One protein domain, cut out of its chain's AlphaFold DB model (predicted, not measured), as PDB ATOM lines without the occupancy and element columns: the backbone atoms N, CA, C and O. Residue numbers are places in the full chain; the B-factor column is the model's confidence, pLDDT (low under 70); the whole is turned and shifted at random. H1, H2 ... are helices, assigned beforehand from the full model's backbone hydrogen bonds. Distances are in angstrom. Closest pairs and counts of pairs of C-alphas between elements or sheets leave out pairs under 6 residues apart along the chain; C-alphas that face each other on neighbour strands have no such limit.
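What this domain is: This is residues 189 to 349 of the 755 residues of the protein "Putative drug exporters of the RND superfamily" of uncultured Acidilobus sp. CIS (UniProt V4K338). Two long helices, H1 and H8, running opposite ways, cross at a narrow angle; H1 makes the core, and a helical hairpin, H5 and H6, packs slantwise across it, with H6 reaching H8 as well. H3 and H4 pack on the later part of H1, little H2 sits just past its end, and short H7 packs on the beginning of H8. The printed part has 161 residues with eight named helices, H1 to H8 in that order, and no named strand: the class is all helix, its packing mostly crossed. The whole is compact, with a radius of gyration of the C-alphas of 15.5 A, yet elongated in outline, 51 by 30 by 26 A.

Where its parts are: Find C-alpha 189 at (-65.115, -71.048, -89.836); from there H1, residues 189 to 217, runs 40.8 A to C-alpha 217 at (-50.581, -49.834, -58.101). Next come H2, residues 220 to 223, H3, residues 228 to 237, and H4, residues 249 to 261, 18.4 A long. H5, residues 270 to 284, covers 21.6 A, and H6, residues 288 to 304, covers 24.5 A. After H7, residues 312 to 316, H8 takes residues 320 to 347 over 40.3 A and ends at C-alpha 347, (-72.879, -63.763, -95.658).

How they stand to each other: Begin with H1, the hub, which touches six helices. It touches H8 at 35.2 degrees, only just a steep tilt, opposite ways; their closest C-alphas, Ser 197 and Ser 334, are 5.8 A apart. Residues 200 to 208 of H1 touch H5 at a steep tilt of 60 degrees, closest at C-alphas 204 and 277, 5.4 A. H5 and H6 form a hairpin at a shallow tilt of 9 degrees, closest at C-alphas 270 and 304, 5.5 A. H6 touches H8 at a steep tilt of 58 degrees, where C-alphas 300 and 337 come closest, 4.9 A. Look at residues 210 to 217 of H1 for H3, with C-alphas 213 and 234 closest at 5.5 A, and at residues 207 to 214 for H4, with C-alphas 210 and 252 closest at 6.2 A. H2 touches H1 only at the corner, and only just, with 3 pairs of C-alphas within 8 A, closest at 214 and 220, 6.6 A. H7 touches H8, closest at C-alphas 314 and 322, 6.0 A; H5 and H8 stay apart. Every O i to N i+4 pair is within hydrogen-bond range in H1, H3, H4, H5, H7 and H8, and 12 of 13 are in H6; H2 is too short for such a pair.

The domain as a whole: The two C-alphas farthest apart, those of Ser 223 and Tyr 349, are 51.4 A apart. The printed part has no cut, and the link from H3 to H4, 11 residues, is long. Mean pLDDT of the printed part is 92.2; look for values under 70 at residues 286 to 288.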
ATOM      1  N   LEU A 189     -64.940 -72.444 -90.236       91.44
ATOM      2  CA  LEU A 189     -65.115 -71.048 -89.836       91.44
ATOM      3  C   LEU A 189     -65.502 -70.915 -88.359       91.44
ATOM      4  O   LEU A 189     -65.009 -70.022 -87.672       91.44
ATOM      5  N   GLY A 190     -66.367 -71.792 -87.850       93.31
ATOM      6  CA  GLY A 190     -66.815 -71.760 -86.461       93.31
ATOM      7  C   GLY A 190     -65.662 -72.027 -85.499       93.31
ATOM      8  O   GLY A 190     -65.483 -71.303 -84.521       93.31
ATOM      9  N   ASN A 191     -64.805 -72.999 -85.825       93.12
ATOM     10  CA  ASN A 191     -63.579 -73.272 -85.076       93.12
ATOM     11  C   ASN A 191     -62.612 -72.079 -85.109       93.12
ATOM     12  O   ASN A 191     -62.071 -71.705 -84.067       93.12
ATOM     13  N   ALA A 192     -62.421 -71.458 -86.278       90.88
ATOM     14  CA  ALA A 192     -61.578 -70.272 -86.417       90.88
ATOM     15  C   ALA A 192     -62.130 -69.083 -85.610       90.88
ATOM     16  O   ALA A 192     -61.386 -68.428 -84.883       90.88
ATOM     17  N   THR A 193     -63.443 -68.851 -85.667       92.94
ATOM     18  CA  THR A 193     -64.108 -67.760 -84.942       92.94
ATOM     19  C   THR A 193     -64.028 -67.974 -83.438       92.94
ATOM     20  O   THR A 193     -63.692 -67.046 -82.709       92.94
ATOM     21  N   LYS A 194     -64.242 -69.209 -82.968       92.62
ATOM     22  CA  LYS A 194     -64.086 -69.590 -81.559       92.62
ATOM     23  C   LYS A 194     -62.656 -69.390 -81.050       92.62
ATOM     24  O   LYS A 194     -62.464 -68.994 -79.901       92.62
ATOM     25  N   ALA A 195     -61.657 -69.669 -81.887       90.38
ATOM     26  CA  ALA A 195     -60.259 -69.423 -81.553       90.38
ATOM     27  C   ALA A 195     -59.980 -67.916 -81.443       90.38
ATOM     28  O   ALA A 195     -59.511 -67.463 -80.399       90.38
ATOM     29  N   VAL A 196     -60.338 -67.134 -82.471       91.44
ATOM     30  CA  VAL A 196     -60.166 -65.669 -82.486       91.44
ATOM     31  C   VAL A 196     -60.878 -65.025 -81.301       91.44
ATOM     32  O   VAL A 196     -60.268 -64.226 -80.595       91.44
ATOM     33  N   SER A 197     -62.126 -65.408 -81.021       93.12
ATOM     34  CA  SER A 197     -62.891 -64.845 -79.909       93.12
ATOM     35  C   SER A 197     -62.233 -65.125 -78.558       93.12
ATOM     36  O   SER A 197     -62.167 -64.235 -77.713       93.12
ATOM     37  N   GLY A 198     -61.698 -66.337 -78.368       91.38
ATOM     38  CA  GLY A 198     -60.976 -66.725 -77.157       91.38
ATOM     39  C   GLY A 198     -59.685 -65.931 -76.951       91.38
ATOM     40  O   GLY A 198     -59.472 -65.391 -75.864       91.38
ATOM     41  N   TYR A 199     -58.852 -65.811 -77.991       90.81
ATOM     42  CA  TYR A 199     -57.618 -65.018 -77.931       90.81
ATOM     43  C   TYR A 199     -57.911 -63.535 -77.696       90.81
ATOM     44  O   TYR A 199     -57.316 -62.919 -76.814       90.81
ATOM     45  N   TYR A 200     -58.881 -62.979 -78.422       94.94
ATOM     46  CA  TYR A 200     -59.271 -61.581 -78.290       94.94
ATOM     47  C   TYR A 200     -59.800 -61.261 -76.896       94.94
ATOM     48  O   TYR A 200     -59.370 -60.285 -76.289       94.94
ATOM     49  N   ALA A 201     -60.684 -62.099 -76.348       95.06
ATOM     50  CA  ALA A 201     -61.191 -61.928 -74.990       95.06
ATOM     51  C   ALA A 201     -60.071 -61.976 -73.941       95.06
ATOM     52  O   ALA A 201     -60.064 -61.162 -73.020       95.06
ATOM     53  N   ALA A 202     -59.117 -62.902 -74.088       94.75
ATOM     54  CA  ALA A 202     -57.990 -63.043 -73.171       94.75
ATOM     55  C   ALA A 202     -57.061 -61.820 -73.197       94.75
ATOM     56  O   ALA A 202     -56.703 -61.298 -72.138       94.75
ATOM     57  N   VAL A 203     -56.705 -61.335 -74.391       95.19
ATOM     58  CA  VAL A 203     -55.857 -60.144 -74.542       95.19
ATOM     59  C   VAL A 203     -56.594 -58.893 -74.073       95.19
ATOM     60  O   VAL A 203     -56.034 -58.149 -73.279       95.19
ATOM     61  N   TYR A 204     -57.861 -58.701 -74.448       96.88
ATOM     62  CA  TYR A 204     -58.673 -57.562 -74.000       96.88
ATOM     63  C   TYR A 204     -58.820 -57.514 -72.478       96.88
ATOM     64  O   TYR A 204     -58.639 -56.467 -71.856       96.88
ATOM     65  N   PHE A 205     -59.090 -58.664 -71.856       97.38
ATOM     66  CA  PHE A 205     -59.125 -58.786 -70.402       97.38
ATOM     67  C   PHE A 205     -57.785 -58.395 -69.765       97.38
ATOM     68  O   PHE A 205     -57.768 -57.663 -68.774       97.38
ATOM     69  N   ASN A 206     -56.670 -58.842 -70.353       97.06
ATOM     70  CA  ASN A 206     -55.337 -58.480 -69.889       97.06
ATOM     71  C   ASN A 206     -55.038 -56.987 -70.073       97.06
ATOM     72  O   ASN A 206     -54.535 -56.384 -69.137       97.06
ATOM     73  N   VAL A 207     -55.410 -56.377 -71.201       97.12
ATOM     74  CA  VAL A 207     -55.254 -54.933 -71.448       97.12
ATOM     75  C   VAL A 207     -55.974 -54.114 -70.373       97.12
ATOM     76  O   VAL A 207     -55.375 -53.211 -69.797       97.12
ATOM     77  N   LEU A 208     -57.220 -54.471 -70.039       96.88
ATOM     78  CA  LEU A 208     -58.000 -53.781 -69.005       96.88
ATOM     79  C   LEU A 208     -57.355 -53.869 -67.615       96.88
ATOM     80  O   LEU A 208     -57.204 -52.857 -66.936       96.88
ATOM     81  N   ARG A 209     -56.968 -55.070 -67.163       95.94
ATOM     82  CA  ARG A 209     -56.360 -55.219 -65.828       95.94
ATOM     83  C   ARG A 209     -54.947 -54.643 -65.760       95.94
ATOM     84  O   ARG A 209     -54.576 -54.093 -64.729       95.94
ATOM     85  N   THR A 210     -54.182 -54.741 -66.848       96.81
ATOM     86  CA  THR A 210     -52.860 -54.123 -66.966       96.81
ATOM     87  C   THR A 210     -52.963 -52.617 -66.801       96.81
ATOM     88  O   THR A 210     -52.244 -52.077 -65.967       96.81
ATOM     89  N   GLU A 211     -53.882 -51.963 -67.512       96.69
ATOM     90  CA  GLU A 211     -54.090 -50.523 -67.359       96.69
ATOM     91  C   GLU A 211     -54.480 -50.158 -65.926       96.69
ATOM     92  O   GLU A 211     -53.846 -49.311 -65.301       96.69
ATOM     93  N   PHE A 212     -55.467 -50.863 -65.365       96.75
ATOM     94  CA  PHE A 212     -55.924 -50.611 -64.003       96.75
ATOM     95  C   PHE A 212     -54.780 -50.691 -62.981       96.75
ATOM     96  O   PHE A 212     -54.669 -49.830 -62.107       96.75
ATOM     97  N   PHE A 213     -53.925 -51.715 -63.063       96.81
ATOM     98  CA  PHE A 213     -52.817 -51.874 -62.123       96.81
ATOM     99  C   PHE A 213     -51.650 -50.924 -62.398       96.81
ATOM    100  O   PHE A 213     -51.039 -50.472 -61.431       96.81
ATOM    101  N   LEU A 214     -51.372 -50.571 -63.658       95.38
ATOM    102  CA  LEU A 214     -50.396 -49.528 -63.992       95.38
ATOM    103  C   LEU A 214     -50.790 -48.194 -63.355       95.38
ATOM    104  O   LEU A 214     -49.963 -47.570 -62.697       95.38
ATOM    105  N   GLU A 215     -52.051 -47.790 -63.480       94.69
ATOM    106  CA  GLU A 215     -52.532 -46.526 -62.922       94.69
ATOM    107  C   GLU A 215     -52.630 -46.549 -61.387       94.69
ATOM    108  O   GLU A 215     -52.252 -45.583 -60.731       94.69
ATOM    109  N   ASN A 216     -53.114 -47.647 -60.794       94.00
ATOM    110  CA  ASN A 216     -53.524 -47.651 -59.383       94.00
ATOM    111  C   ASN A 216     -52.554 -48.356 -58.423       94.00
ATOM    112  O   ASN A 216     -52.743 -48.289 -57.204       94.00
ATOM    113  N   ARG A 217     -51.558 -49.095 -58.928       93.50
ATOM    114  CA  ARG A 217     -50.581 -49.834 -58.101       93.50
ATOM    115  C   ARG A 217     -49.125 -49.496 -58.412       93.50
ATOM    116  O   ARG A 217     -48.250 -50.015 -57.723       93.50
ATOM    117  N   THR A 218     -48.867 -48.635 -59.393       93.69
ATOM    118  CA  THR A 218     -47.517 -48.201 -59.774       93.69
ATOM    119  C   THR A 218     -47.452 -46.677 -59.887       93.69
ATOM    120  O   THR A 218     -48.486 -46.021 -59.943       93.69
ATOM    121  N   ASN A 219     -46.240 -46.116 -59.968       91.94
ATOM    122  CA  ASN A 219     -46.029 -44.685 -60.238       91.94
ATOM    123  C   ASN A 219     -45.562 -44.439 -61.689       91.94
ATOM    124  O   ASN A 219     -44.968 -43.398 -61.991       91.94
ATOM    125  N   ALA A 220     -45.781 -45.397 -62.601       91.00
ATOM    126  CA  ALA A 220     -45.230 -45.367 -63.958       91.00
ATOM    127  C   ALA A 220     -45.757 -44.183 -64.794       91.00
ATOM    128  O   ALA A 220     -45.000 -43.571 -65.552       91.00
ATOM    129  N   TYR A 221     -47.041 -43.824 -64.656       92.38
ATOM    130  CA  TYR A 221     -47.630 -42.684 -65.373       92.38
ATOM    131  C   TYR A 221     -47.226 -41.325 -64.781       92.38
ATOM    132  O   TYR A 221     -47.007 -40.382 -65.535       92.38
ATOM    133  N   GLU A 222     -47.057 -41.222 -63.459       91.00
ATOM    134  CA  GLU A 222     -46.612 -39.980 -62.800       91.00
ATOM    135  C   GLU A 222     -45.136 -39.673 -63.079       91.00
ATOM    136  O   GLU A 222     -44.745 -38.517 -63.254       91.00
ATOM    137  N   SER A 223     -44.309 -40.720 -63.131       91.06
ATOM    138  CA  SER A 223     -42.867 -40.612 -63.364       91.06
ATOM    139  C   SER A 223     -42.472 -40.582 -64.845       91.06
ATOM    140  O   SER A 223     -41.303 -40.343 -65.143       91.06
ATOM    141  N   TYR A 224     -43.420 -40.814 -65.767       90.94
ATOM    142  CA  TYR A 224     -43.178 -40.972 -67.210       90.94
ATOM    143  C   TYR A 224     -42.088 -42.012 -67.542       90.94
ATOM    144  O   TYR A 224     -41.399 -41.904 -68.558       90.94
ATOM    145  N   ASN A 225     -41.903 -43.005 -66.667       92.69
ATOM    146  CA  ASN A 225     -40.877 -44.027 -66.803       92.69
ATOM    147  C   ASN A 225     -41.387 -45.375 -66.275       92.69
ATOM    148  O   ASN A 225     -41.652 -45.511 -65.084       92.69
ATOM    149  N   LEU A 226     -41.488 -46.379 -67.149       94.56
ATOM    150  CA  LEU A 226     -41.880 -47.739 -66.775       94.56
ATOM    151  C   LEU A 226     -40.652 -48.534 -66.312       94.56
ATOM    152  O   LEU A 226     -39.733 -48.775 -67.098       94.56
ATOM    153  N   THR A 227     -40.630 -48.960 -65.048       94.88
ATOM    154  CA  THR A 227     -39.525 -49.756 -64.493       94.88
ATOM    155  C   THR A 227     -39.841 -51.258 -64.474       94.88
ATOM    156  O   THR A 227     -41.010 -51.646 -64.455       94.88
ATOM    157  N   PRO A 228     -38.824 -52.143 -64.411       93.50
ATOM    158  CA  PRO A 228     -39.055 -53.581 -64.247       93.50
ATOM    159  C   PRO A 228     -39.884 -53.941 -63.004       93.50
ATOM    160  O   PRO A 228     -40.640 -54.906 -63.044       93.50
ATOM    161  N   ALA A 229     -39.783 -53.151 -61.925       92.81
ATOM    162  CA  ALA A 229     -40.573 -53.350 -60.710       92.81
ATOM    163  C   ALA A 229     -42.063 -53.040 -60.937       92.81
ATOM    164  O   ALA A 229     -42.920 -53.759 -60.431       92.81
ATOM    165  N   ASP A 230     -42.383 -52.021 -61.741       94.75
ATOM    166  CA  ASP A 230     -43.771 -51.704 -62.103       94.75
ATOM    167  C   ASP A 230     -44.394 -52.840 -62.931       94.75
ATOM    168  O   ASP A 230     -45.535 -53.239 -62.698       94.75
ATOM    169  N   VAL A 231     -43.618 -53.416 -63.859       94.88
ATOM    170  CA  VAL A 231     -44.039 -54.581 -64.655       94.88
ATOM    171  C   VAL A 231     -44.310 -55.793 -63.759       94.88
ATOM    172  O   VAL A 231     -45.336 -56.452 -63.921       94.88
ATOM    173  N   GLU A 232     -43.436 -56.067 -62.789       95.31
ATOM    174  CA  GLU A 232     -43.611 -57.160 -61.824       95.31
ATOM    175  C   GLU A 232     -44.891 -56.979 -60.991       95.31
ATOM    176  O   GLU A 232     -45.702 -57.904 -60.916       95.31
ATOM    177  N   VAL A 233     -45.157 -55.768 -60.482       95.69
ATOM    178  CA  VAL A 233     -46.383 -55.448 -59.724       95.69
ATOM    179  C   VAL A 233     -47.652 -55.734 -60.533       95.69
ATOM    180  O   VAL A 233     -48.613 -56.296 -59.996       95.69
ATOM    181  N   VAL A 234     -47.681 -55.370 -61.818       95.50
ATOM    182  CA  VAL A 234     -48.840 -55.615 -62.694       95.50
ATOM    183  C   VAL A 234     -49.065 -57.111 -62.918       95.50
ATOM    184  O   VAL A 234     -50.213 -57.570 -62.879       95.50
ATOM    185  N   ILE A 235     -47.990 -57.874 -63.130       95.38
ATOM    186  CA  ILE A 235     -48.041 -59.324 -63.353       95.38
ATOM    187  C   ILE A 235     -48.509 -60.047 -62.086       95.38
ATOM    188  O   ILE A 235     -49.436 -60.857 -62.156       95.38
ATOM    189  N   GLU A 236     -47.934 -59.725 -60.925       94.44
ATOM    190  CA  GLU A 236     -48.312 -60.319 -59.635       94.44
ATOM    191  C   GLU A 236     -49.755 -59.986 -59.236       94.44
ATOM    192  O   GLU A 236     -50.475 -60.832 -58.701       94.44
ATOM    193  N   SER A 237     -50.212 -58.770 -59.552       94.94
ATOM    194  CA  SER A 237     -51.594 -58.337 -59.304       94.94
ATOM    195  C   SER A 237     -52.610 -58.978 -60.260       94.94
ATOM    196  O   SER A 237     -53.820 -58.928 -60.016       94.94
ATOM    197  N   SER A 238     -52.133 -59.621 -61.328       95.62
ATOM    198  CA  SER A 238     -52.927 -60.209 -62.407       95.62
ATOM    199  C   SER A 238     -52.745 -61.733 -62.474       95.62
ATOM    200  O   SER A 238     -52.223 -62.250 -63.467       95.62
ATOM    201  N   PRO A 239     -53.196 -62.489 -61.453       93.25
ATOM    202  CA  PRO A 239     -53.009 -63.935 -61.409       93.25
ATOM    203  C   PRO A 239     -53.688 -64.642 -62.592       93.25
ATOM    204  O   PRO A 239     -54.555 -64.088 -63.277       93.25
ATOM    205  N   GLN A 240     -53.304 -65.897 -62.825       94.62
ATOM    206  CA  GLN A 240     -53.956 -66.742 -63.823       94.62
ATOM    207  C   GLN A 240     -55.436 -66.958 -63.463       94.62
ATOM    208  O   GLN A 240     -55.757 -67.333 -62.333       94.62
ATOM    209  N   ILE A 241     -56.331 -66.768 -64.436       92.62
ATOM    210  CA  ILE A 241     -57.774 -66.997 -64.280       92.62
ATOM    211  C   ILE A 241     -58.242 -67.951 -65.377       92.62
ATOM    212  O   ILE A 241     -58.215 -67.624 -66.564       92.62
ATOM    213  N   GLY A 242     -58.660 -69.157 -64.983       88.31
ATOM    214  CA  GLY A 242     -58.973 -70.228 -65.930       88.31
ATOM    215  C   GLY A 242     -57.784 -70.522 -66.856       88.31
ATOM    216  O   GLY A 242     -56.682 -70.814 -66.389       88.31
ATOM    217  N   ASN A 243     -58.009 -70.402 -68.167       88.44
ATOM    218  CA  ASN A 243     -56.985 -70.606 -69.200       88.44
ATOM    219  C   ASN A 243     -56.245 -69.315 -69.600       88.44
ATOM    220  O   ASN A 243     -55.444 -69.342 -70.529       88.44
ATOM    221  N   ILE A 244     -56.521 -68.185 -68.942       94.19
ATOM    222  CA  ILE A 244     -55.911 -66.893 -69.270       94.19
ATOM    223  C   ILE A 244     -54.699 -66.675 -68.367       94.19
ATOM    224  O   ILE A 244     -54.837 -66.474 -67.156       94.19
ATOM    225  N   SER A 245     -53.509 -66.717 -68.964       93.88
ATOM    226  CA  SER A 245     -52.242 -66.434 -68.286       93.88
ATOM    227  C   SER A 245     -52.147 -64.969 -67.829       93.88
ATOM    228  O   SER A 245     -52.808 -64.098 -68.411       93.88
ATOM    229  N   PRO A 246     -51.320 -64.678 -66.805       94.44
ATOM    230  CA  PRO A 246     -50.918 -63.313 -66.468       94.44
ATOM    231  C   PRO A 246     -50.450 -62.527 -67.706       94.44
ATOM    232  O   PRO A 246     -49.947 -63.142 -68.653       94.44
ATOM    233  N   PRO A 247     -50.620 -61.192 -67.730       94.88
ATOM    234  CA  PRO A 247     -50.104 -60.364 -68.814       94.88
ATOM    235  C   PRO A 247     -48.591 -60.578 -68.962       94.88
ATOM    236  O   PRO A 247     -47.877 -60.733 -67.975       94.88
ATOM    237  N   THR A 248     -48.094 -60.619 -70.195       95.06
ATOM    238  CA  THR A 248     -46.650 -60.725 -70.440       95.06
ATOM    239  C   THR A 248     -45.975 -59.368 -70.219       95.06
ATOM    240  O   THR A 248     -46.633 -58.338 -70.389       95.06
ATOM    241  N   PRO A 249     -44.667 -59.318 -69.908       95.44
ATOM    242  CA  PRO A 249     -43.932 -58.052 -69.832       95.44
ATOM    243  C   PRO A 249     -44.114 -57.177 -71.080       95.44
ATOM    244  O   PRO A 249     -44.364 -55.982 -70.969       95.44
ATOM    245  N   GLN A 250     -44.103 -57.790 -72.268       93.81
ATOM    246  CA  GLN A 250     -44.309 -57.100 -73.542       93.81
ATOM    247  C   GLN A 250     -45.709 -56.485 -73.657       93.81
ATOM    248  O   GLN A 250     -45.859 -55.404 -74.219       93.81
ATOM    249  N   LEU A 251     -46.735 -57.159 -73.124       95.00
ATOM    250  CA  LEU A 251     -48.090 -56.616 -73.082       95.00
ATOM    251  C   LEU A 251     -48.168 -55.407 -72.145       95.00
ATOM    252  O   LEU A 251     -48.793 -54.413 -72.499       95.00
ATOM    253  N   VAL A 252     -47.521 -55.476 -70.976       96.38
ATOM    254  CA  VAL A 252     -47.483 -54.364 -70.011       96.38
ATOM    255  C   VAL A 252     -46.794 -53.142 -70.611       96.38
ATOM    256  O   VAL A 252     -47.354 -52.046 -70.571       96.38
ATOM    257  N   GLU A 253     -45.628 -53.333 -71.232       95.56
ATOM    258  CA  GLU A 253     -44.911 -52.273 -71.949       95.56
ATOM    259  C   GLU A 253     -45.763 -51.670 -73.068       95.56
ATOM    260  O   GLU A 253     -45.886 -50.448 -73.174       95.56
ATOM    261  N   PHE A 254     -46.388 -52.518 -73.890       95.81
ATOM    262  CA  PHE A 254     -47.232 -52.064 -74.986       95.81
ATOM    263  C   PHE A 254     -48.411 -51.220 -74.493       95.81
ATOM    264  O   PHE A 254     -48.647 -50.145 -75.046       95.81
ATOM    265  N   VAL A 255     -49.134 -51.677 -73.464       96.44
ATOM    266  CA  VAL A 255     -50.272 -50.933 -72.904       96.44
ATOM    267  C   VAL A 255     -49.798 -49.586 -72.365       96.44
ATOM    268  O   VAL A 255     -50.330 -48.566 -72.792       96.44
ATOM    269  N   TYR A 256     -48.743 -49.561 -71.544       97.00
ATOM    270  CA  TYR A 256     -48.198 -48.327 -70.972       97.00
ATOM    271  C   TYR A 256     -47.890 -47.262 -72.036       97.00
ATOM    272  O   TYR A 256     -48.404 -46.141 -71.977       97.00
ATOM    273  N   TYR A 257     -47.077 -47.607 -73.041       95.62
ATOM    274  CA  TYR A 257     -46.682 -46.646 -74.074       95.62
ATOM    275  C   TYR A 257     -47.860 -46.231 -74.957       95.62
ATOM    276  O   TYR A 257     -47.964 -45.061 -75.339       95.62
ATOM    277  N   SER A 258     -48.767 -47.160 -75.262       95.56
ATOM    278  CA  SER A 258     -49.916 -46.868 -76.118       95.56
ATOM    279  C   SER A 258     -50.923 -45.951 -75.424       95.56
ATOM    280  O   SER A 258     -51.398 -44.993 -76.037       95.56
ATOM    281  N   VAL A 259     -51.194 -46.169 -74.135       95.00
ATOM    282  CA  VAL A 259     -52.074 -45.308 -73.331       95.00
ATOM    283  C   VAL A 259     -51.461 -43.926 -73.132       95.00
ATOM    284  O   VAL A 259     -52.138 -42.921 -73.363       95.00
ATOM    285  N   LEU A 260     -50.163 -43.848 -72.825       93.44
ATOM    286  CA  LEU A 260     -49.454 -42.571 -72.713       93.44
ATOM    287  C   LEU A 260     -49.540 -41.759 -74.017       93.44
ATOM    288  O   LEU A 260     -49.831 -40.563 -73.987       93.44
ATOM    289  N   SER A 261     -49.368 -42.416 -75.171       93.50
ATOM    290  CA  SER A 261     -49.494 -41.773 -76.488       93.50
ATOM    291  C   SER A 261     -50.928 -41.355 -76.850       93.50
ATOM    292  O   SER A 261     -51.116 -40.460 -77.670       93.50
ATOM    293  N   SER A 262     -51.933 -41.962 -76.210       92.69
ATOM    294  CA  SER A 262     -53.361 -41.723 -76.461       92.69
ATOM    295  C   SER A 262     -53.980 -40.649 -75.552       92.69
ATOM    296  O   SER A 262     -55.190 -40.437 -75.603       92.69
ATOM    297  N   GLY A 263     -53.178 -39.956 -74.735       90.19
ATOM    298  CA  GLY A 263     -53.645 -38.916 -73.807       90.19
ATOM    299  C   GLY A 263     -53.555 -39.286 -72.323       90.19
ATOM    300  O   GLY A 263     -54.040 -38.524 -71.487       90.19
ATOM    301  N   GLY A 264     -52.914 -40.413 -71.991       91.12
ATOM    302  CA  GLY A 264     -52.715 -40.882 -70.618       91.12
ATOM    303  C   GLY A 264     -53.893 -41.697 -70.064       91.12
ATOM    304  O   GLY A 264     -54.881 -41.910 -70.771       91.12
ATOM    305  N   PRO A 265     -53.811 -42.143 -68.795       90.44
ATOM    306  CA  PRO A 265     -54.788 -43.061 -68.193       90.44
ATOM    307  C   PRO A 265     -56.225 -42.514 -68.213       90.44
ATOM    308  O   PRO A 265     -57.169 -43.242 -68.499       90.44
ATOM    309  N   GLY A 266     -56.411 -41.197 -68.058       88.12
ATOM    310  CA  GLY A 266     -57.737 -40.562 -68.118       88.12
ATOM    311  C   GLY A 266     -58.428 -40.594 -69.492       88.12
ATOM    312  O   GLY A 266     -59.615 -40.284 -69.578       88.12
ATOM    313  N   ALA A 267     -57.711 -40.944 -70.566       90.50
ATOM    314  CA  ALA A 267     -58.279 -41.150 -71.902       90.50
ATOM    315  C   ALA A 267     -58.628 -42.626 -72.180       90.50
ATOM    316  O   ALA A 267     -59.223 -42.934 -73.218       90.50
ATOM    317  N   PHE A 268     -58.263 -43.542 -71.275       94.88
ATOM    318  CA  PHE A 268     -58.516 -44.964 -71.436       94.88
ATOM    319  C   PHE A 268     -60.000 -45.296 -71.282       94.88
ATOM    320  O   PHE A 268     -60.683 -44.825 -70.379       94.88
ATOM    321  N   ASN A 269     -60.518 -46.111 -72.198       94.56
ATOM    322  CA  ASN A 269     -61.896 -46.589 -72.185       94.56
ATOM    323  C   ASN A 269     -62.002 -47.935 -72.924       94.56
ATOM    324  O   ASN A 269     -61.046 -48.400 -73.549       94.56
ATOM    325  N   ASN A 270     -63.192 -48.540 -72.904       95.19
ATOM    326  CA  ASN A 270     -63.479 -49.821 -73.564       95.19
ATOM    327  C   ASN A 270     -63.130 -49.855 -75.071       95.19
ATOM    328  O   ASN A 270     -62.756 -50.901 -75.605       95.19
ATOM    329  N   VAL A 271     -63.271 -48.729 -75.778       94.56
ATOM    330  CA  VAL A 271     -62.967 -48.628 -77.217       94.56
ATOM    331  C   VAL A 271     -61.455 -48.601 -77.432       94.56
ATOM    332  O   VAL A 271     -60.941 -49.353 -78.257       94.56
ATOM    333  N   LEU A 272     -60.719 -47.805 -76.646       95.06
ATOM    334  CA  LEU A 272     -59.260 -47.782 -76.699       95.06
ATOM    335  C   LEU A 272     -58.684 -49.157 -76.348       95.06
ATOM    336  O   LEU A 272     -57.873 -49.679 -77.105       95.06
ATOM    337  N   ALA A 273     -59.172 -49.801 -75.284       95.88
ATOM    338  CA  ALA A 273     -58.773 -51.160 -74.916       95.88
ATOM    339  C   ALA A 273     -58.977 -52.165 -76.070       95.88
ATOM    340  O   ALA A 273     -58.140 -53.042 -76.304       95.88
ATOM    341  N   SER A 274     -60.070 -52.019 -76.827       96.06
ATOM    342  CA  SER A 274     -60.386 -52.870 -77.977       96.06
ATOM    343  C   SER A 274     -59.430 -52.605 -79.141       96.06
ATOM    344  O   SER A 274     -58.896 -53.550 -79.718       96.06
ATOM    345  N   ASN A 275     -59.141 -51.336 -79.440       95.94
ATOM    346  CA  ASN A 275     -58.181 -50.948 -80.476       95.94
ATOM    347  C   ASN A 275     -56.769 -51.469 -80.168       95.94
ATOM    348  O   ASN A 275     -56.134 -52.052 -81.043       95.94
ATOM    349  N   LEU A 276     -56.314 -51.332 -78.918       95.50
ATOM    350  CA  LEU A 276     -55.024 -51.855 -78.454       95.50
ATOM    351  C   LEU A 276     -54.951 -53.383 -78.568       95.50
ATOM    352  O   LEU A 276     -53.946 -53.934 -79.012       95.50
ATOM    353  N   THR A 277     -56.039 -54.070 -78.212       96.06
ATOM    354  CA  THR A 277     -56.149 -55.530 -78.350       96.06
ATOM    355  C   THR A 277     -56.025 -55.970 -79.805       96.06
ATOM    356  O   THR A 277     -55.276 -56.895 -80.117       96.06
ATOM    357  N   TYR A 278     -56.751 -55.303 -80.702       94.94
ATOM    358  CA  TYR A 278     -56.686 -55.578 -82.130       94.94
ATOM    359  C   TYR A 278     -55.295 -55.305 -82.700       94.94
ATOM    360  O   TYR A 278     -54.774 -56.132 -83.444       94.94
ATOM    361  N   GLU A 279     -54.662 -54.196 -82.317       92.75
ATOM    362  CA  GLU A 279     -53.316 -53.859 -82.772       92.75
ATOM    363  C   GLU A 279     -52.302 -54.945 -82.388       92.75
ATOM    364  O   GLU A 279     -51.551 -55.404 -83.247       92.75
ATOM    365  N   LEU A 280     -52.335 -55.426 -81.143       91.75
ATOM    366  CA  LEU A 280     -51.491 -56.536 -80.688       91.75
ATOM    367  C   LEU A 280     -51.715 -57.808 -81.503       91.75
ATOM    368  O   LEU A 280     -50.771 -58.359 -82.065       91.75
ATOM    369  N   LEU A 281     -52.967 -58.250 -81.613       91.12
ATOM    370  CA  LEU A 281     -53.300 -59.498 -82.300       91.12
ATOM    371  C   LEU A 281     -53.029 -59.427 -83.805       91.12
ATOM    372  O   LEU A 281     -52.613 -60.415 -84.408       91.12
ATOM    373  N   SER A 282     -53.213 -58.258 -84.420       90.31
ATOM    374  CA  SER A 282     -52.933 -58.050 -85.843       90.31
ATOM    375  C   SER A 282     -51.442 -58.161 -86.175       90.31
ATOM    376  O   SER A 282     -51.100 -58.580 -87.276       90.31
ATOM    377  N   ARG A 283     -50.550 -57.844 -85.222       86.69
ATOM    378  CA  ARG A 283     -49.093 -58.006 -85.373       86.69
ATOM    379  C   ARG A 283     -48.655 -59.470 -85.290       86.69
ATOM    380  O   ARG A 283     -47.608 -59.820 -85.825       86.69
ATOM    381  N   GLU A 284     -49.442 -60.309 -84.621       82.81
ATOM    382  CA  GLU A 284     -49.163 -61.738 -84.430       82.81
ATOM    383  C   GLU A 284     -49.727 -62.617 -85.561       82.81
ATOM    384  O   GLU A 284     -49.295 -63.758 -85.737       82.81
ATOM    385  N   LEU A 285     -50.677 -62.101 -86.349       78.81
ATOM    386  CA  LEU A 285     -51.398 -62.846 -87.383       78.81
ATOM    387  C   LEU A 285     -50.958 -62.459 -88.804       78.81
ATOM    388  O   LEU A 285     -50.855 -61.287 -89.145       78.81
ATOM    389  N   ASN A 286     -50.792 -63.459 -89.680       63.88
ATOM    390  CA  ASN A 286     -50.496 -63.280 -91.107       63.88
ATOM    391  C   ASN A 286     -51.610 -63.882 -91.987       63.88
ATOM    392  O   ASN A 286     -52.118 -64.968 -91.705       63.88
ATOM    393  N   GLY A 287     -51.948 -63.227 -93.104       66.00
ATOM    394  CA  GLY A 287     -52.839 -63.789 -94.131       66.00
ATOM    395  C   GLY A 287     -54.326 -63.849 -93.740       66.00
ATOM    396  O   GLY A 287     -54.902 -62.853 -93.313       66.00
ATOM    397  N   THR A 288     -54.972 -65.007 -93.933       59.19
ATOM    398  CA  THR A 288     -56.437 -65.208 -93.826       59.19
ATOM    399  C   THR A 288     -57.017 -64.992 -92.425       59.19
ATOM    400  O   THR A 288     -58.174 -64.595 -92.308       59.19
ATOM    401  N   GLY A 289     -56.226 -65.181 -91.364       72.44
ATOM    402  CA  GLY A 289     -56.656 -64.911 -89.986       72.44
ATOM    403  C   GLY A 289     -56.955 -63.432 -89.717       72.44
ATOM    404  O   GLY A 289     -57.781 -63.119 -88.862       72.44
ATOM    405  N   LEU A 290     -56.345 -62.525 -90.489       82.81
ATOM    406  CA  LEU A 290     -56.528 -61.085 -90.330       82.81
ATOM    407  C   LEU A 290     -57.933 -60.634 -90.754       82.81
ATOM    408  O   LEU A 290     -58.531 -59.804 -90.087       82.81
ATOM    409  N   ALA A 291     -58.507 -61.213 -91.812       84.25
ATOM    410  CA  ALA A 291     -59.850 -60.839 -92.268       84.25
ATOM    411  C   ALA A 291     -60.924 -61.145 -91.209       84.25
ATOM    412  O   ALA A 291     -61.762 -60.295 -90.906       84.25
ATOM    413  N   LEU A 292     -60.855 -62.332 -90.598       88.00
ATOM    414  CA  LEU A 292     -61.758 -62.725 -89.515       88.00
ATOM    415  C   LEU A 292     -61.507 -61.908 -88.241       88.00
ATOM    416  O   LEU A 292     -62.462 -61.501 -87.584       88.00
ATOM    417  N   LEU A 293     -60.241 -61.620 -87.914       91.00
ATOM    418  CA  LEU A 293     -59.894 -60.726 -86.808       91.00
ATOM    419  C   LEU A 293     -60.490 -59.326 -87.010       91.00
ATOM    420  O   LEU A 293     -61.017 -58.765 -86.056       91.00
ATOM    421  N   ASN A 294     -60.445 -58.776 -88.226       91.00
ATOM    422  CA  ASN A 294     -60.998 -57.456 -88.539       91.00
ATOM    423  C   ASN A 294     -62.515 -57.424 -88.341       91.00
ATOM    424  O   ASN A 294     -63.035 -56.506 -87.704       91.00
ATOM    425  N   ALA A 295     -63.221 -58.433 -88.864       90.06
ATOM    426  CA  ALA A 295     -64.664 -58.572 -88.679       90.06
ATOM    427  C   ALA A 295     -65.015 -58.698 -87.188       90.06
ATOM    428  O   ALA A 295     -65.870 -57.972 -86.676       90.06
ATOM    429  N   TYR A 296     -64.279 -59.545 -86.462       94.94
ATOM    430  CA  TYR A 296     -64.451 -59.717 -85.026       94.94
ATOM    431  C   TYR A 296     -64.165 -58.436 -84.238       94.94
ATOM    432  O   TYR A 296     -64.955 -58.068 -83.373       94.94
ATOM    433  N   HIS A 297     -63.080 -57.724 -84.546       95.19
ATOM    434  CA  HIS A 297     -62.744 -56.449 -83.920       95.19
ATOM    435  C   HIS A 297     -63.847 -55.417 -84.146       95.19
ATOM    436  O   HIS A 297     -64.279 -54.788 -83.187       95.19
ATOM    437  N   SER A 298     -64.349 -55.275 -85.375       94.25
ATOM    438  CA  SER A 298     -65.451 -54.357 -85.686       94.25
ATOM    439  C   SER A 298     -66.688 -54.650 -84.826       94.25
ATOM    440  O   SER A 298     -67.226 -53.749 -84.170       94.25
ATOM    441  N   ALA A 299     -67.089 -55.924 -84.747       94.25
ATOM    442  CA  ALA A 299     -68.212 -56.363 -83.921       94.25
ATOM    443  C   ALA A 299     -67.961 -56.121 -82.421       94.25
ATOM    444  O   ALA A 299     -68.803 -55.543 -81.729       94.25
ATOM    445  N   PHE A 300     -66.788 -56.515 -81.920       96.25
ATOM    446  CA  PHE A 300     -66.421 -56.385 -80.512       96.25
ATOM    447  C   PHE A 300     -66.289 -54.922 -80.085       96.25
ATOM    448  O   PHE A 300     -66.763 -54.562 -79.016       96.25
ATOM    449  N   ASN A 301     -65.696 -54.066 -80.916       95.38
ATOM    450  CA  ASN A 301     -65.501 -52.645 -80.641       95.38
ATOM    451  C   ASN A 301     -66.831 -51.874 -80.591       95.38
ATOM    452  O   ASN A 301     -67.043 -51.030 -79.722       95.38
ATOM    453  N   ASN A 302     -67.765 -52.199 -81.493       93.31
ATOM    454  CA  ASN A 302     -69.116 -51.636 -81.459       93.31
ATOM    455  C   ASN A 302     -69.855 -52.044 -80.176       93.31
ATOM    456  O   ASN A 302     -70.514 -51.215 -79.550       93.31
ATOM    457  N   LEU A 303     -69.714 -53.306 -79.755       93.44
ATOM    458  CA  LEU A 303     -70.283 -53.784 -78.497       93.44
ATOM    459  C   LEU A 303     -69.617 -53.113 -77.292       93.44
ATOM    460  O   LEU A 303     -70.324 -52.550 -76.461       93.44
ATOM    461  N   SER A 304     -68.286 -53.102 -77.211       93.06
ATOM    462  CA  SER A 304     -67.543 -52.567 -76.063       93.06
ATOM    463  C   SER A 304     -67.816 -51.078 -75.830       93.06
ATOM    464  O   SER A 304     -67.936 -50.655 -74.680       93.06
ATOM    465  N   GLY A 305     -68.021 -50.297 -76.898       90.50
ATOM    466  CA  GLY A 305     -68.415 -48.888 -76.814       90.50
ATOM    467  C   GLY A 305     -69.825 -48.638 -76.259       90.50
ATOM    468  O   GLY A 305     -70.124 -47.519 -75.848       90.50
ATOM    469  N   ARG A 306     -70.698 -49.656 -76.223       91.31
ATOM    470  CA  ARG A 306     -72.041 -49.574 -75.614       91.31
ATOM    471  C   ARG A 306     -72.063 -50.011 -74.153       91.31
ATOM    472  O   ARG A 306     -73.035 -49.725 -73.454       91.31
ATOM    473  N   TYR A 307     -71.041 -50.735 -73.702       88.19
ATOM    474  CA  TYR A 307     -70.933 -51.141 -72.306       88.19
ATOM    475  C   TYR A 307     -70.481 -49.958 -71.442       88.19
ATOM    476  O   TYR A 307     -69.649 -49.165 -71.891       88.19
ATOM    477  N   PRO A 308     -70.974 -49.851 -70.192       86.81
ATOM    478  CA  PRO A 308     -70.359 -48.985 -69.193       86.81
ATOM    479  C   PRO A 308     -68.863 -49.287 -69.070       86.81
ATOM    480  O   PRO A 308     -68.435 -50.412 -69.345       86.81
ATOM    481  N   ASP A 309     -68.079 -48.294 -68.657       90.06
ATOM    482  CA  ASP A 309     -66.633 -48.451 -68.522       90.06
ATOM    483  C   ASP A 309     -66.294 -49.647 -67.621       90.06
ATOM    484  O   ASP A 309     -66.641 -49.691 -66.436       90.06
ATOM    485  N   LEU A 310     -65.655 -50.655 -68.215       93.31
ATOM    486  CA  LEU A 310     -65.402 -51.928 -67.552       93.31
ATOM    487  C   LEU A 310     -64.284 -51.820 -66.520       93.31
ATOM    488  O   LEU A 310     -64.223 -52.658 -65.616       93.31
ATOM    489  N   LEU A 311     -63.448 -50.779 -66.599       92.44
ATOM    490  CA  LEU A 311     -62.428 -50.509 -65.590       92.44
ATOM    491  C   LEU A 311     -63.062 -50.263 -64.208       92.44
ATOM    492  O   LEU A 311     -62.503 -50.671 -63.187       92.44
ATOM    493  N   TYR A 312     -64.291 -49.723 -64.169       91.50
ATOM    494  CA  TYR A 312     -65.083 -49.529 -62.945       91.50
ATOM    495  C   TYR A 312     -65.282 -50.812 -62.130       91.50
ATOM    496  O   TYR A 312     -65.285 -50.774 -60.899       91.50
ATOM    497  N   VAL A 313     -65.344 -51.974 -62.788       93.19
ATOM    498  CA  VAL A 313     -65.463 -53.272 -62.104       93.19
ATOM    499  C   VAL A 313     -64.257 -53.546 -61.195       93.19
ATOM    500  O   VAL A 313     -64.417 -54.147 -60.127       93.19
ATOM    501  N   LEU A 314     -63.063 -53.105 -61.606       93.69
ATOM    502  CA  LEU A 314     -61.827 -53.253 -60.837       93.69
ATOM    503  C   LEU A 314     -61.653 -52.145 -59.794       93.69
ATOM    504  O   LEU A 314     -61.159 -52.439 -58.705       93.69
ATOM    505  N   TYR A 315     -62.126 -50.920 -60.058       92.69
ATOM    506  CA  TYR A 315     -62.183 -49.871 -59.030       92.69
ATOM    507  C   TYR A 315     -63.092 -50.267 -57.859       92.69
ATOM    508  O   TYR A 315     -62.745 -50.021 -56.705       92.69
ATOM    509  N   GLU A 316     -64.219 -50.939 -58.123       92.19
ATOM    510  CA  GLU A 316     -65.059 -51.496 -57.056       92.19
ATOM    511  C   GLU A 316     -64.362 -52.626 -56.289       92.19
ATOM    512  O   GLU A 316     -64.515 -52.752 -55.072       92.19
ATOM    513  N   ASN A 317     -63.660 -53.509 -57.004       93.50
ATOM    514  CA  ASN A 317     -62.982 -54.649 -56.407       93.50
ATOM    515  C   ASN A 317     -61.839 -55.164 -57.295       93.50
ATOM    516  O   ASN A 317     -62.059 -55.932 -58.226       93.50
ATOM    517  N   ALA A 318     -60.600 -54.828 -56.946       92.19
ATOM    518  CA  ALA A 318     -59.415 -55.275 -57.682       92.19
ATOM    519  C   ALA A 318     -58.971 -56.717 -57.358       92.19
ATOM    520  O   ALA A 318     -58.069 -57.260 -58.002       92.19
ATOM    521  N   SER A 319     -59.561 -57.340 -56.330       93.25
ATOM    522  CA  SER A 319     -59.200 -58.702 -55.923       93.25
ATOM    523  C   SER A 319     -59.674 -59.748 -56.939       93.25
ATOM    524  O   SER A 319     -60.445 -59.458 -57.857       93.25
ATOM    525  N   LEU A 320     -59.238 -60.997 -56.755       92.50
ATOM    526  CA  LEU A 320     -59.551 -62.111 -57.651       92.50
ATOM    527  C   LEU A 320     -61.062 -62.230 -57.993       92.50
ATOM    528  O   LEU A 320     -61.379 -62.333 -59.177       92.50
ATOM    529  N   PRO A 321     -62.018 -62.137 -57.040       93.69
ATOM    530  CA  PRO A 321     -63.451 -62.082 -57.354       93.69
ATOM    531  C   PRO A 321     -63.873 -60.971 -58.327       93.69
ATOM    532  O   PRO A 321     -64.725 -61.203 -59.182       93.69
ATOM    533  N   GLY A 322     -63.308 -59.767 -58.221       93.56
ATOM    534  CA  GLY A 322     -63.643 -58.672 -59.131       93.56
ATOM    535  C   GLY A 322     -63.057 -58.868 -60.527       93.56
ATOM    536  O   GLY A 322     -63.752 -58.630 -61.512       93.56
ATOM    537  N   GLN A 323     -61.858 -59.449 -60.618       95.56
ATOM    538  CA  GLN A 323     -61.286 -59.893 -61.892       95.56
ATOM    539  C   GLN A 323     -62.134 -60.998 -62.559       95.56
ATOM    540  O   GLN A 323     -62.347 -60.951 -63.769       95.56
ATOM    541  N   TYR A 324     -62.711 -61.939 -61.795       94.88
ATOM    542  CA  TYR A 324     -63.687 -62.906 -62.329       94.88
ATOM    543  C   TYR A 324     -64.961 -62.232 -62.859       94.88
ATOM    544  O   TYR A 324     -65.468 -62.627 -63.910       94.88
ATOM    545  N   ARG A 325     -65.482 -61.206 -62.165       94.38
ATOM    546  CA  ARG A 325     -66.642 -60.431 -62.649       94.38
ATOM    547  C   ARG A 325     -66.322 -59.713 -63.955       94.38
ATOM    548  O   ARG A 325     -67.116 -59.792 -64.891       94.38
ATOM    549  N   LEU A 326     -65.154 -59.074 -64.037       94.88
ATOM    550  CA  LEU A 326     -64.683 -58.428 -65.258       94.88
ATOM    551  C   LEU A 326     -64.600 -59.433 -66.416       94.88
ATOM    552  O   LEU A 326     -65.146 -59.182 -67.490       94.88
ATOM    553  N   LEU A 327     -63.997 -60.604 -66.181       94.94
ATOM    554  CA  LEU A 327     -63.922 -61.669 -67.179       94.94
ATOM    555  C   LEU A 327     -65.313 -62.146 -67.629       94.94
ATOM    556  O   LEU A 327     -65.497 -62.457 -68.803       94.94
ATOM    557  N   GLY A 328     -66.304 -62.169 -66.734       93.44
ATOM    558  CA  GLY A 328     -67.698 -62.459 -67.076       93.44
ATOM    559  C   GLY A 328     -68.285 -61.469 -68.090       93.44
ATOM    560  O   GLY A 328     -68.880 -61.890 -69.083       93.44
ATOM    561  N   TYR A 329     -68.067 -60.163 -67.897       94.44
ATOM    562  CA  TYR A 329     -68.483 -59.140 -68.867       94.44
ATOM    563  C   TYR A 329     -67.762 -59.294 -70.209       94.44
ATOM    564  O   TYR A 329     -68.414 -59.310 -71.254       94.44
ATOM    565  N   VAL A 330     -66.437 -59.479 -70.185       95.00
ATOM    566  CA  VAL A 330     -65.625 -59.686 -71.398       95.00
ATOM    567  C   VAL A 330     -66.061 -60.939 -72.159       95.00
ATOM    568  O   VAL A 330     -66.209 -60.897 -73.378       95.00
ATOM    569  N   SER A 331     -66.337 -62.037 -71.454       93.44
ATOM    570  CA  SER A 331     -66.790 -63.296 -72.059       93.44
ATOM    571  C   SER A 331     -68.165 -63.157 -72.719       93.44
ATOM    572  O   SER A 331     -68.377 -63.684 -73.810       93.44
ATOM    573  N   ASN A 332     -69.090 -62.412 -72.102       92.06
ATOM    574  CA  ASN A 332     -70.410 -62.146 -72.681       92.06
ATOM    575  C   ASN A 332     -70.319 -61.306 -73.962       92.06
ATOM    576  O   ASN A 332     -70.928 -61.666 -74.969       92.06
ATOM    577  N   MET A 333     -69.524 -60.231 -73.947       93.88
ATOM    578  CA  MET A 333     -69.269 -59.428 -75.150       93.88
ATOM    579  C   MET A 333     -68.595 -60.253 -76.242       93.88
ATOM    580  O   MET A 333     -68.997 -60.190 -77.398       93.88
ATOM    581  N   SER A 334     -67.601 -61.062 -75.871       93.94
ATOM    582  CA  SER A 334     -66.875 -61.922 -76.802       93.94
ATOM    583  C   SER A 334     -67.795 -62.917 -77.498       93.94
ATOM    584  O   SER A 334     -67.707 -63.078 -78.713       93.94
ATOM    585  N   ARG A 335     -68.725 -63.533 -76.758       92.81
ATOM    586  CA  ARG A 335     -69.725 -64.435 -77.335       92.81
ATOM    587  C   ARG A 335     -70.616 -63.719 -78.352       92.81
ATOM    588  O   ARG A 335     -70.814 -64.250 -79.436       92.81
ATOM    589  N   GLN A 336     -71.123 -62.527 -78.033       93.12
ATOM    590  CA  GLN A 336     -71.971 -61.763 -78.960       93.12
ATOM    591  C   GLN A 336     -71.193 -61.296 -80.197       93.12
ATOM    592  O   GLN A 336     -71.674 -61.443 -81.316       93.12
ATOM    593  N   ALA A 337     -69.967 -60.803 -80.011       95.00
ATOM    594  CA  ALA A 337     -69.090 -60.413 -81.109       95.00
ATOM    595  C   ALA A 337     -68.760 -61.600 -82.027       95.00
ATOM    596  O   ALA A 337     -68.725 -61.439 -83.243       95.00
ATOM    597  N   ALA A 338     -68.559 -62.793 -81.451       94.81
ATOM    598  CA  ALA A 338     -68.311 -64.017 -82.205       94.81
ATOM    599  C   ALA A 338     -69.504 -64.404 -83.084       94.81
ATOM    600  O   ALA A 338     -69.289 -64.809 -84.222       94.81
ATOM    601  N   VAL A 339     -70.739 -64.255 -82.589       94.75
ATOM    602  CA  VAL A 339     -71.950 -64.503 -83.388       94.75
ATOM    603  C   VAL A 339     -72.011 -63.536 -84.567       94.75
ATOM    604  O   VAL A 339     -72.072 -63.990 -85.705       94.75
ATOM    605  N   THR A 340     -71.915 -62.227 -84.324       93.25
ATOM    606  CA  THR A 340     -71.981 -61.217 -85.394       93.25
ATOM    607  C   THR A 340     -70.887 -61.428 -86.440       93.25
ATOM    608  O   THR A 340     -71.182 -61.535 -87.624       93.25
ATOM    609  N   ALA A 341     -69.632 -61.580 -86.010       92.69
ATOM    610  CA  ALA A 341     -68.509 -61.753 -86.926       92.69
ATOM    611  C   ALA A 341     -68.589 -63.057 -87.732       92.69
ATOM    612  O   ALA A 341     -68.182 -63.087 -88.892       92.69
ATOM    613  N   PHE A 342     -69.112 -64.131 -87.130       93.81
ATOM    614  CA  PHE A 342     -69.356 -65.382 -87.838       93.81
ATOM    615  C   PHE A 342     -70.422 -65.213 -88.919       93.81
ATOM    616  O   PHE A 342     -70.214 -65.668 -90.039       93.81
ATOM    617  N   ILE A 343     -71.541 -64.557 -88.604       92.31
ATOM    618  CA  ILE A 343     -72.623 -64.335 -89.568       92.31
ATOM    619  C   ILE A 343     -72.169 -63.430 -90.710       92.31
ATOM    620  O   ILE A 343     -72.349 -63.816 -91.860       92.31
ATOM    621  N   ASP A 344     -71.480 -62.326 -90.418       88.94
ATOM    622  CA  ASP A 344     -70.913 -61.444 -91.448       88.94
ATOM    623  C   ASP A 344     -69.951 -62.213 -92.377       88.94
ATOM    624  O   ASP A 344     -69.942 -62.026 -93.596       88.94
ATOM    625  N   ALA A 345     -69.148 -63.126 -91.815       88.75
ATOM    626  CA  ALA A 345     -68.267 -63.987 -92.597       88.75
ATOM    627  C   ALA A 345     -69.039 -65.020 -93.437       88.75
ATOM    628  O   ALA A 345     -68.626 -65.308 -94.561       88.75
ATOM    629  N   VAL A 346     -70.158 -65.552 -92.927       89.44
ATOM    630  CA  VAL A 346     -71.027 -66.482 -93.663       89.44
ATOM    631  C   VAL A 346     -71.758 -65.793 -94.813       89.44
ATOM    632  O   VAL A 346     -71.828 -66.351 -95.908       89.44
ATOM    633  N   GLU A 347     -72.250 -64.574 -94.607       86.88
ATOM    634  CA  GLU A 347     -72.879 -63.763 -95.658       86.88
ATOM    635  C   GLU A 347     -71.917 -63.469 -96.817       86.88
ATOM    636  O   GLU A 347     -72.328 -63.399 -97.975       86.88
ATOM    637  N   GLY A 348     -70.618 -63.373 -96.525       79.88
ATOM    638  CA  GLY A 348     -69.570 -63.203 -97.527       79.88
ATOM    639  C   GLY A 348     -69.245 -64.449 -98.363       79.88
ATOM    640  O   GLY A 348     -68.455 -64.335 -99.302       79.88
ATOM    641  N   TYR A 349     -69.801 -65.630 -98.054       71.75
ATOM    642  CA  TYR A 349     -69.398 -66.886 -98.706       71.75
ATOM    643  C   TYR A 349     -70.004 -67.147-100.076       71.75
ATOM    644  O   TYR A 349     -69.350 -67.768-100.916       71.75
TER     645      TYR A 349